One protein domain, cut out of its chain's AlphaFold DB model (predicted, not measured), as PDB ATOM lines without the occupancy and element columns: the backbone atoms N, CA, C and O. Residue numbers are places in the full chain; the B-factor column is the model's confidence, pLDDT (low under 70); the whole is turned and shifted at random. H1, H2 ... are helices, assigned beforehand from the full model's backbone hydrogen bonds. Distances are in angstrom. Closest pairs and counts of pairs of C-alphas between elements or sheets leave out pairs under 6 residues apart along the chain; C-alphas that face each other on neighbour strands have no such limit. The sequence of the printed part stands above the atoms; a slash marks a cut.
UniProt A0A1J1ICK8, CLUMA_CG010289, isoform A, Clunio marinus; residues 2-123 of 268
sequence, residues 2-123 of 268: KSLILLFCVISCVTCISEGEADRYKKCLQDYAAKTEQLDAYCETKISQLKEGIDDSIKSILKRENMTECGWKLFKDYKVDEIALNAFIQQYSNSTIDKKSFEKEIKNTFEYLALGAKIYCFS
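AT A GLANCE: This is residues 2 to 123 of the 268 residues of the protein "CLUMA_CG010289, isoform A" of Clunio marinus (UniProt A0A1J1ICK8). Long helix H3 runs through the middle. H5 and H6 cross it on one side, H1 runs alongside, and H2 and H4 pack near its opposite ends. The printed part, 122 residues with six named helices, is all helix and compact, with a radius of gyration of the C-alphas of 15.2 A, spanning 49 by 30 by 22 A.

IN THESE COORDINATES: H1, residues 2 to 10, begins at C-alpha (218.866, 230.710, 234.442). H2 is residues 19 to 33; H3, 41 to 64, 34.6 A long; H4, 68 to 77; H5, 80 to 92; H6, 99 to 122, 33.7 A long, ending at C-alpha (199.932, 225.954, 213.743).

HOW THE PARTS SIT: H3, the hub, touches the other five. With residues 54 to 62 it touches H6 at a steep tilt of 46 degrees; the closest C-alphas, of Ile 58 and Phe 110, are 6.4 A apart. In H2, H3 and H5 every O i to N i+4 pair is within hydrogen-bond range.

THE WHOLE: The printed part has no cut or long link; residues 2 to 20 fall under pLDDT 70.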
ATOM      1  N   LYS A   2     217.786 229.952 235.117       25.86
ATOM      2  CA  LYS A   2     218.866 230.710 234.442       25.86
ATOM      3  C   LYS A   2     218.381 231.753 233.411       25.86
ATOM      4  O   LYS A   2     218.990 232.803 233.300       25.86
ATOM      5  N   SER A   3     217.240 231.527 232.751       32.88
ATOM      6  CA  SER A   3     216.639 232.499 231.812       32.88
ATOM      7  C   SER A   3     215.930 233.680 232.486       32.88
ATOM      8  O   SER A   3     215.720 234.698 231.848       32.88
ATOM      9  N   LEU A   4     215.584 233.568 233.775       29.81
ATOM     10  CA  LEU A   4     215.069 234.710 234.539       29.81
ATOM     11  C   LEU A   4     216.230 235.649 234.905       29.81
ATOM     12  O   LEU A   4     216.084 236.859 234.837       29.81
ATOM     13  N   ILE A   5     217.401 235.081 235.225       31.20
ATOM     14  CA  ILE A   5     218.592 235.804 235.698       31.20
ATOM     15  C   ILE A   5     219.253 236.652 234.590       31.20
ATOM     16  O   ILE A   5     219.836 237.686 234.888       31.20
ATOM     17  N   LEU A   6     219.104 236.283 233.313       33.53
ATOM     18  CA  LEU A   6     219.569 237.108 232.185       33.53
ATOM     19  C   LEU A   6     218.685 238.346 231.957       33.53
ATOM     20  O   LEU A   6     219.222 239.438 231.784       33.53
ATOM     21  N   LEU A   7     217.362 238.223 232.141       36.75
ATOM     22  CA  LEU A   7     216.471 239.386 232.261       36.75
ATOM     23  C   LEU A   7     216.874 240.260 233.468       36.75
ATOM     24  O   LEU A   7     216.859 241.483 233.395       36.75
ATOM     25  N   PHE A   8     217.318 239.641 234.571       37.59
ATOM     26  CA  PHE A   8     217.818 240.374 235.739       37.59
ATOM     27  C   PHE A   8     219.139 241.115 235.497       37.59
ATOM     28  O   PHE A   8     219.348 242.102 236.190       37.59
ATOM     29  N   CYS A   9     219.993 240.713 234.547       37.81
ATOM     30  CA  CYS A   9     221.251 241.415 234.247       37.81
ATOM     31  C   CYS A   9     221.095 242.527 233.198       37.81
ATOM     32  O   CYS A   9     221.722 243.576 233.321       37.81
ATOM     33  N   VAL A  10     220.210 242.347 232.213       43.94
ATOM     34  CA  VAL A  10     219.864 243.412 231.254       43.94
ATOM     35  C   VAL A  10     219.091 244.539 231.954       43.94
ATOM     36  O   VAL A  10     219.262 245.714 231.644       43.94
ATOM     37  N   ILE A  11     218.306 244.200 232.985       43.94
ATOM     38  CA  ILE A  11     217.460 245.151 233.719       43.94
ATOM     39  C   ILE A  11     218.059 245.530 235.096       43.94
ATOM     40  O   ILE A  11     217.536 246.409 235.784       43.94
ATOM     41  N   SER A  12     219.171 244.931 235.544       36.53
ATOM     42  CA  SER A  12     219.927 245.447 236.705       36.53
ATOM     43  C   SER A  12     220.666 246.743 236.374       36.53
ATOM     44  O   SER A  12     220.876 247.562 237.265       36.53
ATOM     45  N   CYS A  13     220.934 246.993 235.088       42.94
ATOM     46  CA  CYS A  13     221.384 248.284 234.573       42.94
ATOM     47  C   CYS A  13     220.324 249.397 234.656       42.94
ATOM     48  O   CYS A  13     220.680 250.550 234.443       42.94
ATOM     49  N   VAL A  14     219.058 249.074 234.963       41.81
ATOM     50  CA  VAL A  14     217.971 250.052 235.175       41.81
ATOM     51  C   VAL A  14     217.776 250.377 236.669       41.81
ATOM     52  O   VAL A  14     217.081 251.322 237.015       41.81
ATOM     53  N   THR A  15     218.412 249.636 237.588       37.88
ATOM     54  CA  THR A  15     218.148 249.733 239.044       37.88
ATOM     55  C   THR A  15     219.314 250.183 239.918       37.88
ATOM     56  O   THR A  15     219.128 250.312 241.123       37.88
ATOM     57  N   CYS A  16     220.480 250.483 239.349       39.59
ATOM     58  CA  CYS A  16     221.495 251.303 240.033       39.59
ATOM     59  C   CYS A  16     221.535 252.732 239.491       39.59
ATOM     60  O   CYS A  16     222.495 253.463 239.708       39.59
ATOM     61  N   ILE A  17     220.453 253.118 238.820       46.59
ATOM     62  CA  ILE A  17     220.316 254.407 238.197       46.59
ATOM     63  C   ILE A  17     220.063 255.450 239.290       46.59
ATOM     64  O   ILE A  17     218.929 255.670 239.711       46.59
ATOM     65  N   SER A  18     221.131 256.082 239.780       50.31
ATOM     66  CA  SER A  18     221.009 257.403 240.418       50.31
ATOM     67  C   SER A  18     220.236 258.343 239.480       50.31
ATOM     68  O   SER A  18     220.264 258.117 238.273       50.31
ATOM     69  N   GLU A  19     219.569 259.393 239.976       53.91
ATOM     70  CA  GLU A  19     218.801 260.320 239.113       53.91
ATOM     71  C   GLU A  19     219.587 260.755 237.854       53.91
ATOM     72  O   GLU A  19     219.043 260.755 236.752       53.91
ATOM     73  N   GLY A  20     220.906 260.956 237.975       60.88
ATOM     74  CA  GLY A  20     221.783 261.287 236.846       60.88
ATOM     75  C   GLY A  20     221.980 260.183 235.793       60.88
ATOM     76  O   GLY A  20     222.238 260.489 234.631       60.88
ATOM     77  N   GLU A  21     221.846 258.900 236.136       70.31
ATOM     78  CA  GLU A  21     221.922 257.808 235.156       70.31
ATOM     79  C   GLU A  21     220.597 257.662 234.374       70.31
ATOM     80  O   GLU A  21     220.620 257.206 233.231       70.31
ATOM     81  N   ALA A  22     219.455 258.093 234.932       70.81
ATOM     82  CA  ALA A  22     218.150 258.004 234.264       70.81
ATOM     83  C   ALA A  22     218.088 259.049 233.157       70.81
ATOM     84  O   ALA A  22     217.724 258.743 232.021       70.81
ATOM     85  N   ASP A  23     218.533 260.262 233.486       74.88
ATOM     86  CA  ASP A  23     218.672 261.363 232.543       74.88
ATOM     87  C   ASP A  23     219.704 261.045 231.459       74.88
ATOM     88  O   ASP A  23     219.462 261.309 230.280       74.88
ATOM     89  N   ARG A  24     220.825 260.404 231.820       81.38
ATOM     90  CA  ARG A  24     221.823 259.957 230.838       81.38
ATOM     91  C   ARG A  24     221.268 258.886 229.901       81.38
ATOM     92  O   ARG A  24     221.507 258.958 228.698       81.38
ATOM     93  N   TYR A  25     220.526 257.906 230.419       79.75
ATOM     94  CA  TYR A  25     219.917 256.874 229.583       79.75
ATOM     95  C   TYR A  25     218.825 257.454 228.678       79.75
ATOM     96  O   TYR A  25     218.805 257.166 227.486       79.75
ATOM     97  N   LYS A  26     217.983 258.354 229.198       82.12
ATOM     98  CA  LYS A  26     216.995 259.090 228.400       82.12
ATOM     99  C   LYS A  26     217.656 259.881 227.271       82.12
ATOM    100  O   LYS A  26     217.200 259.799 226.135       82.12
ATOM    101  N   LYS A  27     218.745 260.598 227.565       84.06
ATOM    102  CA  LYS A  27     219.527 261.316 226.555       84.06
ATOM    103  C   LYS A  27     220.104 260.370 225.498       84.06
ATOM    104  O   LYS A  27     219.974 260.652 224.319       84.06
ATOM    105  N   CYS A  28     220.632 259.215 225.902       86.62
ATOM    106  CA  CYS A  28     221.068 258.180 224.962       86.62
ATOM    107  C   CYS A  28     219.942 257.735 224.007       86.62
ATOM    108  O   CYS A  28     220.159 257.660 222.801       86.62
ATOM    109  N   LEU A  29     218.728 257.484 224.514       87.31
ATOM    110  CA  LEU A  29     217.582 257.124 223.665       87.31
ATOM    111  C   LEU A  29     217.220 258.255 222.687       87.31
ATOM    112  O   LEU A  29     216.925 257.982 221.526       87.31
ATOM    113  N   GLN A  30     217.288 259.513 223.135       86.31
ATOM    114  CA  GLN A  30     217.048 260.689 222.293       86.31
ATOM    115  C   GLN A  30     218.106 260.837 221.191       86.31
ATOM    116  O   GLN A  30     217.741 261.040 220.035       86.31
ATOM    117  N   ASP A  31     219.388 260.691 221.530       85.19
ATOM    118  CA  ASP A  31     220.510 260.773 220.585       85.19
ATOM    119  C   ASP A  31     220.426 259.632 219.547       85.19
ATOM    120  O   ASP A  31     220.564 259.857 218.342       85.19
ATOM    121  N   TYR A  32     220.079 258.415 219.989       84.81
ATOM    122  CA  TYR A  32     219.814 257.283 219.095       84.81
ATOM    123  C   TYR A  32     218.643 257.560 218.144       84.81
ATOM    124  O   TYR A  32     218.764 257.362 216.934       84.81
ATOM    125  N   ALA A  33     217.513 258.046 218.671       84.94
ATOM    126  CA  ALA A  33     216.325 258.365 217.878       84.94
ATOM    127  C   ALA A  33     216.594 259.467 216.843       84.94
ATOM    128  O   ALA A  33     216.102 259.401 215.716       84.94
ATOM    129  N   ALA A  34     217.394 260.468 217.212       83.38
ATOM    130  CA  ALA A  34     217.768 261.571 216.339       83.38
ATOM    131  C   ALA A  34     218.777 261.165 215.248       83.38
ATOM    132  O   ALA A  34     219.055 261.974 214.361       83.38
ATOM    133  N   LYS A  35     219.314 259.931 215.295       76.44
ATOM    134  CA  LYS A  35     220.413 259.456 214.435       76.44
ATOM    135  C   LYS A  35     221.569 260.459 214.392       76.44
ATOM    136  O   LYS A  35     222.207 260.629 213.352       76.44
ATOM    137  N   THR A  36     221.795 261.166 215.500       58.53
ATOM    138  CA  THR A  36     222.939 262.067 215.624       58.53
ATOM    139  C   THR A  36     224.223 261.251 215.493       58.53
ATOM    140  O   THR A  36     224.199 260.036 215.692       58.53
ATOM    141  N   GLU A  37     225.323 261.894 215.091       62.12
ATOM    142  CA  GLU A  37     226.635 261.254 214.921       62.12
ATOM    143  C   GLU A  37     227.003 260.283 216.062       62.12
ATOM    144  O   GLU A  37     226.496 260.388 217.177       62.12
ATOM    145  N   GLN A  38     227.895 259.344 215.728       70.88
ATOM    146  CA  GLN A  38     228.434 258.240 216.531       70.88
ATOM    147  C   GLN A  38     228.112 258.295 218.039       70.88
ATOM    148  O   GLN A  38     228.633 259.129 218.780       70.88
ATOM    149  N   LEU A  39     227.255 257.367 218.476       80.94
ATOM    150  CA  LEU A  39     226.854 257.201 219.874       80.94
ATOM    151  C   LEU A  39     228.083 257.021 220.773       80.94
ATOM    152  O   LEU A  39     229.055 256.372 220.387       80.94
ATOM    153  N   ASP A  40     228.033 257.549 221.999       85.25
ATOM    154  CA  ASP A  40     229.089 257.263 222.971       85.25
ATOM    155  C   ASP A  40     229.065 255.776 223.389       85.25
ATOM    156  O   ASP A  40     228.039 255.095 223.312       85.25
ATOM    157  N   ALA A  41     230.199 255.255 223.870       87.06
ATOM    158  CA  ALA A  41     230.325 253.840 224.245       87.06
ATOM    159  C   ALA A  41     229.307 253.400 225.319       87.06
ATOM    160  O   ALA A  41     228.915 252.230 225.390       87.06
ATOM    161  N   TYR A  42     228.866 254.335 226.170       85.56
ATOM    162  CA  TYR A  42     227.798 254.081 227.134       85.56
ATOM    163  C   TYR A  42     226.477 253.809 226.411       85.56
ATOM    164  O   TYR A  42     225.814 252.812 226.703       85.56
ATOM    165  N   CYS A  43     226.109 254.662 225.462       86.19
ATOM    166  CA  CYS A  43     224.864 254.546 224.734       86.19
ATOM    167  C   CYS A  43     224.849 253.319 223.820       86.19
ATOM    168  O   CYS A  43     223.878 252.565 223.849       86.19
ATOM    169  N   GLU A  44     225.949 253.032 223.115       87.50
ATOM    170  CA  GLU A  44     226.102 251.791 222.342       87.50
ATOM    171  C   GLU A  44     225.841 250.552 223.211       87.50
ATOM    172  O   GLU A  44     225.057 249.674 222.844       87.50
ATOM    173  N   THR A  45     226.428 250.518 224.413       87.81
ATOM    174  CA  THR A  45     226.236 249.416 225.364       87.81
ATOM    175  C   THR A  45     224.774 249.291 225.792       87.81
ATOM    176  O   THR A  45     224.218 248.192 225.771       87.81
ATOM    177  N   LYS A  46     224.128 250.396 226.181       84.50
ATOM    178  CA  LYS A  46     222.746 250.363 226.684       84.50
ATOM    179  C   LYS A  46     221.735 250.013 225.587       84.50
ATOM    180  O   LYS A  46     220.798 249.264 225.854       84.50
ATOM    181  N   ILE A  47     221.941 250.481 224.356       86.69
ATOM    182  CA  ILE A  47     221.111 250.097 223.207       86.69
ATOM    183  C   ILE A  47     221.293 248.612 222.875       86.69
ATOM    184  O   ILE A  47     220.302 247.913 222.656       86.69
ATOM    185  N   SER A  48     222.531 248.101 222.893       87.81
ATOM    186  CA  SER A  48     222.792 246.669 222.693       87.81
ATOM    187  C   SER A  48     222.080 245.819 223.747       87.81
ATOM    188  O   SER A  48     221.405 244.850 223.409       87.81
ATOM    189  N   GLN A  49     222.149 246.226 225.018       84.06
ATOM    190  CA  GLN A  49     221.443 245.560 226.116       84.06
ATOM    191  C   GLN A  49     219.922 245.571 225.919       84.06
ATOM    192  O   GLN A  49     219.271 244.545 226.109       84.06
ATOM    193  N   LEU A  50     219.343 246.705 225.510       84.19
ATOM    194  CA  LEU A  50     217.911 246.796 225.216       84.19
ATOM    195  C   LEU A  50     217.508 245.821 224.098       84.19
ATOM    196  O   LEU A  50     216.528 245.089 224.247       84.19
ATOM    197  N   LYS A  51     218.292 245.767 223.016       88.81
ATOM    198  CA  LYS A  51     218.068 244.845 221.896       88.81
ATOM    199  C   LYS A  51     218.145 243.379 222.330       88.81
ATOM    200  O   LYS A  51     217.253 242.602 222.001       88.81
ATOM    201  N   GLU A  52     219.160 243.011 223.108       88.06
ATOM    202  CA  GLU A  52     219.296 241.661 223.671       88.06
ATOM    203  C   GLU A  52     218.103 241.293 224.565       88.06
ATOM    204  O   GLU A  52     217.552 240.200 224.442       88.06
ATOM    205  N   GLY A  53     217.643 242.219 225.412       82.69
ATOM    206  CA  GLY A  53     216.481 242.008 226.279       82.69
ATOM    207  C   GLY A  53     215.175 241.778 225.511       82.69
ATOM    208  O   GLY A  53     214.363 240.936 225.912       82.69
ATOM    209  N   ILE A  54     214.977 242.487 224.396       87.88
ATOM    210  CA  ILE A  54     213.855 242.271 223.472       87.88
ATOM    211  C   ILE A  54     213.949 240.874 222.846       87.88
ATOM    212  O   ILE A  54     212.997 240.093 222.943       87.88
ATOM    213  N   ASP A  55     215.104 240.533 222.272       89.81
ATOM    214  CA  ASP A  55     215.350 239.240 221.626       89.81
ATOM    215  C   ASP A  55     215.114 238.064 222.591       89.81
ATOM    216  O   ASP A  55     214.439 237.088 222.247       89.81
ATOM    217  N   ASP A  56     215.630 238.156 223.817       88.56
ATOM    218  CA  ASP A  56     215.457 237.134 224.852       88.56
ATOM    219  C   ASP A  56     213.997 236.999 225.297       88.56
ATOM    220  O   ASP A  56     213.506 235.880 225.495       88.56
ATOM    221  N   SER A  57     213.276 238.118 225.406       86.62
ATOM    222  CA  SER A  57     211.848 238.122 225.743       86.62
ATOM    223  C   SER A  57     211.022 237.417 224.670       86.62
ATOM    224  O   SER A  57     210.222 236.530 224.991       86.62
ATOM    225  N   ILE A  58     211.269 237.740 223.397       90.31
ATOM    226  CA  ILE A  58     210.630 237.081 222.255       90.31
ATOM    227  C   ILE A  58     210.930 235.578 222.286       90.31
ATOM    228  O   ILE A  58     210.001 234.766 222.300       90.31
ATOM    229  N   LYS A  59     212.208 235.181 222.351       91.38
ATOM    230  CA  LYS A  59     212.619 233.764 222.361       91.38
ATOM    231  C   LYS A  59     211.973 232.992 223.509       91.38
ATOM    232  O   LYS A  59     211.522 231.864 223.314       91.38
ATOM    233  N   SER A  60     211.915 233.589 224.699       91.00
ATOM    234  CA  SER A  60     211.300 232.986 225.885       91.00
ATOM    235  C   SER A  60     209.810 232.695 225.670       91.00
ATOM    236  O   SER A  60     209.354 231.577 225.927       91.00
ATOM    237  N   ILE A  61     209.061 233.667 225.138       89.94
ATOM    238  CA  ILE A  61     207.625 233.526 224.862       89.94
ATOM    239  C   ILE A  61     207.386 232.502 223.750       89.94
ATOM    240  O   ILE A  61     206.577 231.591 223.924       89.94
ATOM    241  N   LEU A  62     208.124 232.584 222.642       91.38
ATOM    242  CA  LEU A  62     207.984 231.636 221.536       91.38
ATOM    243  C   LEU A  62     208.296 230.204 221.969       91.38
ATOM    244  O   LEU A  62     207.561 229.284 221.611       91.38
ATOM    245  N   LYS A  63     209.328 230.006 222.796       93.06
ATOM    246  CA  LYS A  63     209.648 228.694 223.367       93.06
ATOM    247  C   LYS A  63     208.509 228.152 224.227       93.06
ATOM    248  O   LYS A  63     208.175 226.976 224.109       93.06
ATOM    249  N   ARG A  64     207.906 228.991 225.077       90.62
ATOM    250  CA  ARG A  64     206.766 228.607 225.929       90.62
ATOM    251  C   ARG A  64     205.559 228.160 225.105       90.62
ATOM    252  O   ARG A  64     204.897 227.198 225.476       90.62
ATOM    253  N   GLU A  65     205.300 228.829 223.987       87.44
ATOM    254  CA  GLU A  65     204.191 228.508 223.082       87.44
ATOM    255  C   GLU A  65     204.532 227.417 222.049       87.44
ATOM    256  O   GLU A  65     203.712 227.121 221.179       87.44
ATOM    257  N   ASN A  66     205.719 226.801 222.145       90.38
ATOM    258  CA  ASN A  66     206.241 225.787 221.225       90.38
ATOM    259  C   ASN A  66     206.464 226.281 219.777       90.38
ATOM    260  O   ASN A  66     206.467 225.494 218.844       90.38
ATOM    261  N   MET A  67     206.678 227.581 219.571       92.38
ATOM    262  CA  MET A  67     206.787 228.222 218.252       92.38
ATOM    263  C   MET A  67     208.202 228.681 217.891       92.38
ATOM    264  O   MET A  67     208.353 229.559 217.046       92.38
ATOM    265  N   THR A  68     209.240 228.159 218.545       91.38
ATOM    266  CA  THR A  68     210.597 228.723 218.450       91.38
ATOM    267  C   THR A  68     211.084 228.901 217.014       91.38
ATOM    268  O   THR A  68     211.652 229.935 216.721       91.38
ATOM    269  N   GLU A  69     210.864 227.938 216.117       94.00
ATOM    270  CA  GLU A  69     211.345 228.042 214.733       94.00
ATOM    271  C   GLU A  69     210.431 228.925 213.871       94.00
ATOM    272  O   GLU A  69     210.851 229.974 213.386       94.00
ATOM    273  N   CYS A  70     209.157 228.541 213.731       94.25
ATOM    274  CA  CYS A  70     208.209 229.263 212.881       94.25
ATOM    275  C   CYS A  70     207.942 230.699 213.363       94.25
ATOM    276  O   CYS A  70     207.968 231.632 212.564       94.25
ATOM    277  N   GLY A  71     207.708 230.894 214.662       94.19
ATOM    278  CA  GLY A  71     207.409 232.209 215.222       94.19
ATOM    279  C   GLY A  71     208.616 233.140 215.182       94.19
ATOM    280  O   GLY A  71     208.456 234.331 214.936       94.19
ATOM    281  N   TRP A  72     209.830 232.604 215.360       94.75
ATOM    282  CA  TRP A  72     211.051 233.405 215.252       94.75
ATOM    283  C   TRP A  72     211.310 233.820 213.812       94.75
ATOM    284  O   TRP A  72     211.628 234.981 213.571       94.75
ATOM    285  N   LYS A  73     211.111 232.901 212.857       95.50
ATOM    286  CA  LYS A  73     211.172 233.232 211.435       95.50
ATOM    287  C   LYS A  73     210.179 234.343 211.100       95.50
ATOM    288  O   LYS A  73     210.595 235.354 210.553       95.50
ATOM    289  N   LEU A  74     208.913 234.199 211.502       95.31
ATOM    290  CA  LEU A  74     207.886 235.222 211.296       95.31
ATOM    291  C   LEU A  74     208.321 236.578 211.871       95.31
ATOM    292  O   LEU A  74     208.272 237.589 211.182       95.31
ATOM    293  N   PHE A  75     208.775 236.610 213.124       95.44
ATOM    294  CA  PHE A  75     209.166 237.866 213.764       95.44
ATOM    295  C   PHE A  75     210.385 238.506 213.094       95.44
ATOM    296  O   PHE A  75     210.440 239.727 213.017       95.44
ATOM    297  N   LYS A  76     211.331 237.716 212.572       95.31
ATOM    298  CA  LYS A  76     212.484 238.240 211.828       95.31
ATOM    299  C   LYS A  76     212.131 238.693 210.414       95.31
ATOM    300  O   LYS A  76     212.605 239.748 210.009       95.31
ATOM    301  N   ASP A  77     211.282 237.956 209.698       95.94
ATOM    302  CA  ASP A  77     210.800 238.348 208.364       95.94
ATOM    303  C   ASP A  77     210.113 239.727 208.412       95.94
ATOM    304  O   ASP A  77     210.291 240.540 207.508       95.94
ATOM    305  N   TYR A  78     209.386 240.001 209.500       96.50
ATOM    306  CA  TYR A  78     208.666 241.255 209.740       96.50
ATOM    307  C   TYR A  78     209.371 242.207 210.722       96.50
ATOM    308  O   TYR A  78     208.743 243.131 211.231       96.50
ATOM    309  N   LYS A  79     210.664 241.988 211.007       95.88
ATOM    310  CA  LYS A  79     211.521 242.879 211.820       95.88
ATOM    311  C   LYS A  79     210.925 243.309 213.170       95.88
ATOM    312  O   LYS A  79     211.145 244.422 213.642       95.88
ATOM    313  N   VAL A  80     210.175 242.426 213.823       94.19
ATOM    314  CA  VAL A  80     209.426 242.731 215.053       94.19
ATOM    315  C   VAL A  80     210.339 243.207 216.191       94.19
ATOM    316  O   VAL A  80     209.920 244.012 217.019       94.19
ATOM    317  N   ASP A  81     211.587 242.742 216.237       91.69
ATOM    318  CA  ASP A  81     212.597 243.211 217.187       91.69
ATOM    319  C   ASP A  81     213.039 244.659 216.930       91.69
ATOM    320  O   ASP A  81     213.192 245.419 217.886       91.69
ATOM    321  N   GLU A  82     213.199 245.059 215.666       93.19
ATOM    322  CA  GLU A  82     213.542 246.438 215.291       93.19
ATOM    323  C   GLU A  82     212.371 247.386 215.565       93.19
ATOM    324  O   GLU A  82     212.561 248.423 216.199       93.19
ATOM    325  N   ILE A  83     211.151 246.979 215.195       94.81
ATOM    326  CA  ILE A  83     209.912 247.711 215.494       94.81
ATOM    327  C   ILE A  83     209.786 247.946 217.002       94.81
ATOM    328  O   ILE A  83     209.548 249.065 217.454       94.81
ATOM    329  N   ALA A  84     209.963 246.892 217.805       92.50
ATOM    330  CA  ALA A  84     209.876 246.998 219.255       92.50
ATOM    331  C   ALA A  84     210.961 247.920 219.822       92.50
ATOM    332  O   ALA A  84     210.673 248.729 220.703       92.50
ATOM    333  N   LEU A  85     212.195 247.818 219.318       90.81
ATOM    334  CA  LEU A  85     213.297 248.681 219.728       90.81
ATOM    335  C   LEU A  85     212.964 250.156 219.463       90.81
ATOM    336  O   LEU A  85     213.039 250.960 220.393       90.81
ATOM    337  N   ASN A  86     212.525 250.493 218.247       91.69
ATOM    338  CA  ASN A  86     212.131 251.854 217.870       91.69
ATOM    339  C   ASN A  86     210.972 252.368 218.732       91.69
ATOM    340  O   ASN A  86     211.050 253.463 219.292       91.69
ATOM    341  N   ALA A  87     209.934 251.550 218.918       91.19
ATOM    342  CA  ALA A  87     208.775 251.903 219.727       91.19
ATOM    343  C   ALA A  87     209.155 252.159 221.195       91.19
ATOM    344  O   ALA A  87     208.720 253.144 221.796       91.19
ATOM    345  N   PHE A  88     210.012 251.321 221.786       88.12
ATOM    346  CA  PHE A  88     210.490 251.539 223.151       88.12
ATOM    347  C   PHE A  88     211.378 252.777 223.262       88.12
ATOM    348  O   PHE A  88     211.218 253.550 224.207       88.12
ATOM    349  N   ILE A  89     212.265 253.019 222.294       87.69
ATOM    350  CA  ILE A  89     213.057 254.252 222.240       87.69
ATOM    351  C   ILE A  89     212.126 255.467 222.203       87.69
ATOM    352  O   ILE A  89     212.282 256.376 223.018       87.69
ATOM    353  N   GLN A  90     211.115 255.471 221.334       88.38
ATOM    354  CA  GLN A  90     210.142 256.558 221.239       88.38
ATOM    355  C   GLN A  90     209.381 256.767 222.559       88.38
ATOM    356  O   GLN A  90     209.261 257.901 223.033       88.38
ATOM    357  N   GLN A  91     208.897 255.687 223.177       86.00
ATOM    358  CA  GLN A  91     208.159 255.738 224.439       86.00
ATOM    359  C   GLN A  91     209.006 256.315 225.579       86.00
ATOM    360  O   GLN A  91     208.537 257.164 226.344       86.00
ATOM    361  N   TYR A  92     210.254 255.866 225.704       82.06
ATOM    362  CA  TYR A  92     211.107 256.176 226.853       82.06
ATOM    363  C   TYR A  92     212.041 257.369 226.645       82.06
ATOM    364  O   TYR A  92     212.567 257.896 227.622       82.06
ATOM    365  N   SER A  93     212.145 257.903 225.425       82.69
ATOM    366  CA  SER A  93     212.818 259.186 225.166       82.69
ATOM    367  C   SER A  93     212.140 260.364 225.870       82.69
ATOM    368  O   SER A  93     212.785 261.375 226.141       82.69
ATOM    369  N   ASN A  94     210.844 260.252 226.184       75.81
ATOM    370  CA  ASN A  94     210.048 261.334 226.778       75.81
ATOM    371  C   ASN A  94     209.349 260.954 228.092       75.81
ATOM    372  O   ASN A  94     208.779 261.828 228.741       75.81
ATOM    373  N   SER A  95     209.429 259.691 228.518       72.88
ATOM    374  CA  SER A  95     208.728 259.181 229.703       72.88
ATOM    375  C   SER A  95     209.696 258.779 230.811       72.88
ATOM    376  O   SER A  95     210.841 258.422 230.550       72.88
ATOM    377  N   THR A  96     209.226 258.775 232.058       71.06
ATOM    378  CA  THR A  96     209.962 258.150 233.162       71.06
ATOM    379  C   THR A  96     210.013 256.637 232.959       71.06
ATOM    380  O   THR A  96     209.001 256.000 232.659       71.06
ATOM    381  N   ILE A  97     211.197 256.058 233.137       67.38
ATOM    382  CA  ILE A  97     211.423 254.623 232.987       67.38
ATOM    383  C   ILE A  97     211.170 253.959 234.341       67.38
ATOM    384  O   ILE A  97     212.053 253.905 235.192       67.38
ATOM    385  N   ASP A  98     209.953 253.453 234.552       72.31
ATOM    386  CA  ASP A  98     209.681 252.523 235.653       72.31
ATOM    387  C   ASP A  98     209.930 251.082 235.194       72.31
ATOM    388  O   ASP A  98     209.279 250.583 234.272       72.31
ATOM    389  N   LYS A  99     210.849 250.396 235.875       66.69
ATOM    390  CA  LYS A  99     211.261 249.026 235.547       66.69
ATOM    391  C   LYS A  99     210.092 248.044 235.508       66.69
ATOM    392  O   LYS A  99     209.983 247.259 234.569       66.69
ATOM    393  N   LYS A 100     209.220 248.075 236.520       75.56
ATOM    394  CA  LYS A 100     208.100 247.125 236.608       75.56
ATOM    395  C   LYS A 100     207.104 247.350 235.476       75.56
ATOM    396  O   LYS A 100     206.600 246.389 234.899       75.56
ATOM    397  N   SER A 101     206.834 248.610 235.155       75.31
ATOM    398  CA  SER A 101     205.969 248.990 234.042       75.31
ATOM    399  C   SER A 101     206.572 248.580 232.702       75.31
ATOM    400  O   SER A 101     205.855 248.025 231.877       75.31
ATOM    401  N   PHE A 102     207.880 248.762 232.512       73.88
ATOM    402  CA  PHE A 102     208.595 248.342 231.305       73.88
ATOM    403  C   PHE A 102     208.560 246.824 231.086       73.88
ATOM    404  O   PHE A 102     208.157 246.361 230.021       73.88
ATOM    405  N   GLU A 103     208.896 246.033 232.110       75.31
ATOM    406  CA  GLU A 103     208.842 244.565 232.043       75.31
ATOM    407  C   GLU A 103     207.428 244.063 231.728       75.31
ATOM    408  O   GLU A 103     207.235 243.161 230.907       75.31
ATOM    409  N   LYS A 104     206.423 244.669 232.371       82.06
ATOM    410  CA  LYS A 104     205.016 244.355 232.127       82.06
ATOM    411  C   LYS A 104     204.608 244.699 230.694       82.06
ATOM    412  O   LYS A 104     203.876 243.921 230.088       82.06
ATOM    413  N   GLU A 105     205.078 245.819 230.153       82.94
ATOM    414  CA  GLU A 105     204.770 246.264 228.792       82.94
ATOM    415  C   GLU A 105     205.387 245.347 227.728       82.94
ATOM    416  O   GLU A 105     204.670 244.897 226.831       82.94
ATOM    417  N   ILE A 106     206.675 245.003 227.869       81.69
ATOM    418  CA  ILE A 106     207.362 244.011 227.022       81.69
ATOM    419  C   ILE A 106     206.583 242.704 227.026       81.69
ATOM    420  O   ILE A 106     206.214 242.190 225.968       81.69
ATOM    421  N   LYS A 107     206.299 242.176 228.221       83.44
ATOM    422  CA  LYS A 107     205.603 240.901 228.360       83.44
ATOM    423  C   LYS A 107     204.233 240.951 227.691       83.44
ATOM    424  O   LYS A 107     203.955 240.109 226.847       83.44
ATOM    425  N   ASN A 108     203.401 241.935 228.027       85.00
ATOM    426  CA  ASN A 108     202.046 242.037 227.486       85.00
ATOM    427  C   ASN A 108     202.051 242.177 225.960       85.00
ATOM    428  O   ASN A 108     201.268 241.509 225.283       85.00
ATOM    429  N   THR A 109     202.944 243.009 225.417       87.88
ATOM    430  CA  THR A 109     203.025 243.233 223.972       87.88
ATOM    431  C   THR A 109     203.447 241.960 223.244       87.88
ATOM    432  O   THR A 109     202.764 241.529 222.316       87.88
ATOM    433  N   PHE A 110     204.522 241.301 223.678       89.31
ATOM    434  CA  PHE A 110     204.990 240.098 222.992       89.31
ATOM    435  C   PHE A 110     204.105 238.877 223.238       89.31
ATOM    436  O   PHE A 110     203.992 238.042 222.346       89.31
ATOM    437  N   GLU A 111     203.427 238.764 224.384       88.06
ATOM    438  CA  GLU A 111     202.411 237.723 224.594       88.06
ATOM    439  C   GLU A 111     201.238 237.889 223.626       88.06
ATOM    440  O   GLU A 111     200.754 236.905 223.065       88.06
ATOM    441  N   TYR A 112     200.828 239.130 223.370       85.75
ATOM    442  CA  TYR A 112     199.810 239.432 222.375       85.75
ATOM    443  C   TYR A 112     200.268 239.114 220.943       85.75
ATOM    444  O   TYR A 112     199.553 238.423 220.216       85.75
ATOM    445  N   LEU A 113     201.466 239.546 220.538       89.38
ATOM    446  CA  LEU A 113     201.999 239.233 219.205       89.38
ATOM    447  C   LEU A 113     202.215 237.721 219.017       89.38
ATOM    448  O   LEU A 113     201.937 237.176 217.946       89.38
ATOM    449  N   ALA A 114     202.639 237.017 220.069       88.50
ATOM    450  CA  ALA A 114     202.803 235.569 220.052       88.50
ATOM    451  C   ALA A 114     201.470 234.821 219.888       88.50
ATOM    452  O   ALA A 114     201.450 233.764 219.261       88.50
ATOM    453  N   LEU A 115     200.350 235.360 220.384       84.31
ATOM    454  CA  LEU A 115     199.030 234.775 220.120       84.31
ATOM    455  C   LEU A 115     198.720 234.760 218.616       84.31
ATOM    456  O   LEU A 115     198.269 233.737 218.097       84.31
ATOM    457  N   GLY A 116     199.028 235.852 217.911       84.38
ATOM    458  CA  GLY A 116     198.911 235.918 216.451       84.38
ATOM    459  C   GLY A 116     199.838 234.925 215.753       84.38
ATOM    460  O   GLY A 116     199.392 234.140 214.911       84.38
ATOM    461  N   ALA A 117     201.109 234.886 216.164       88.81
ATOM    462  CA  ALA A 117     202.093 233.945 215.628       88.81
ATOM    463  C   ALA A 117     201.660 232.480 215.798       88.81
ATOM    464  O   ALA A 117     201.916 231.649 214.932       88.81
ATOM    465  N   LYS A 118     200.941 232.153 216.876       86.19
ATOM    466  CA  LYS A 118     200.437 230.797 217.136       86.19
ATOM    467  C   LYS A 118     199.456 230.321 216.093       86.19
ATOM    468  O   LYS A 118     199.521 229.170 215.662       86.19
ATOM    469  N   ILE A 119     198.572 231.208 215.664       80.31
ATOM    470  CA  ILE A 119     197.611 230.903 214.611       80.31
ATOM    471  C   ILE A 119     198.330 230.814 213.262       80.31
ATOM    472  O   ILE A 119     198.075 229.869 212.514       80.31
ATOM    473  N   TYR A 120     199.291 231.709 213.006       86.38
ATOM    474  CA  TYR A 120     200.137 231.664 211.812       86.38
ATOM    475  C   TYR A 120     200.894 230.330 211.686       86.38
ATOM    476  O   TYR A 120     200.870 229.702 210.626       86.38
ATOM    477  N   CYS A 121     201.516 229.869 212.775       87.25
ATOM    478  CA  CYS A 121     202.403 228.708 212.777       87.25
ATOM    479  C   CYS A 121     201.692 227.361 212.802       87.25
ATOM    480  O   CYS A 121     202.158 226.415 212.172       87.25
ATOM    481  N   PHE A 122     200.581 227.248 213.530       81.31
ATOM    482  CA  PHE A 122     199.932 225.954 213.743       81.31
ATOM    483  C   PHE A 122     198.594 225.796 213.039       81.31
ATOM    484  O   PHE A 122     198.013 224.717 213.136       81.31
ATOM    485  N   SER A 123     198.092 226.834 212.351       66.38
ATOM    486  CA  SER A 123     196.797 226.802 211.661       66.38
ATOM    487  C   SER A 123     195.735 226.111 212.531       66.38
ATOM    488  O   SER A 123     195.172 225.075 212.160       66.38
TER     489      SER A 123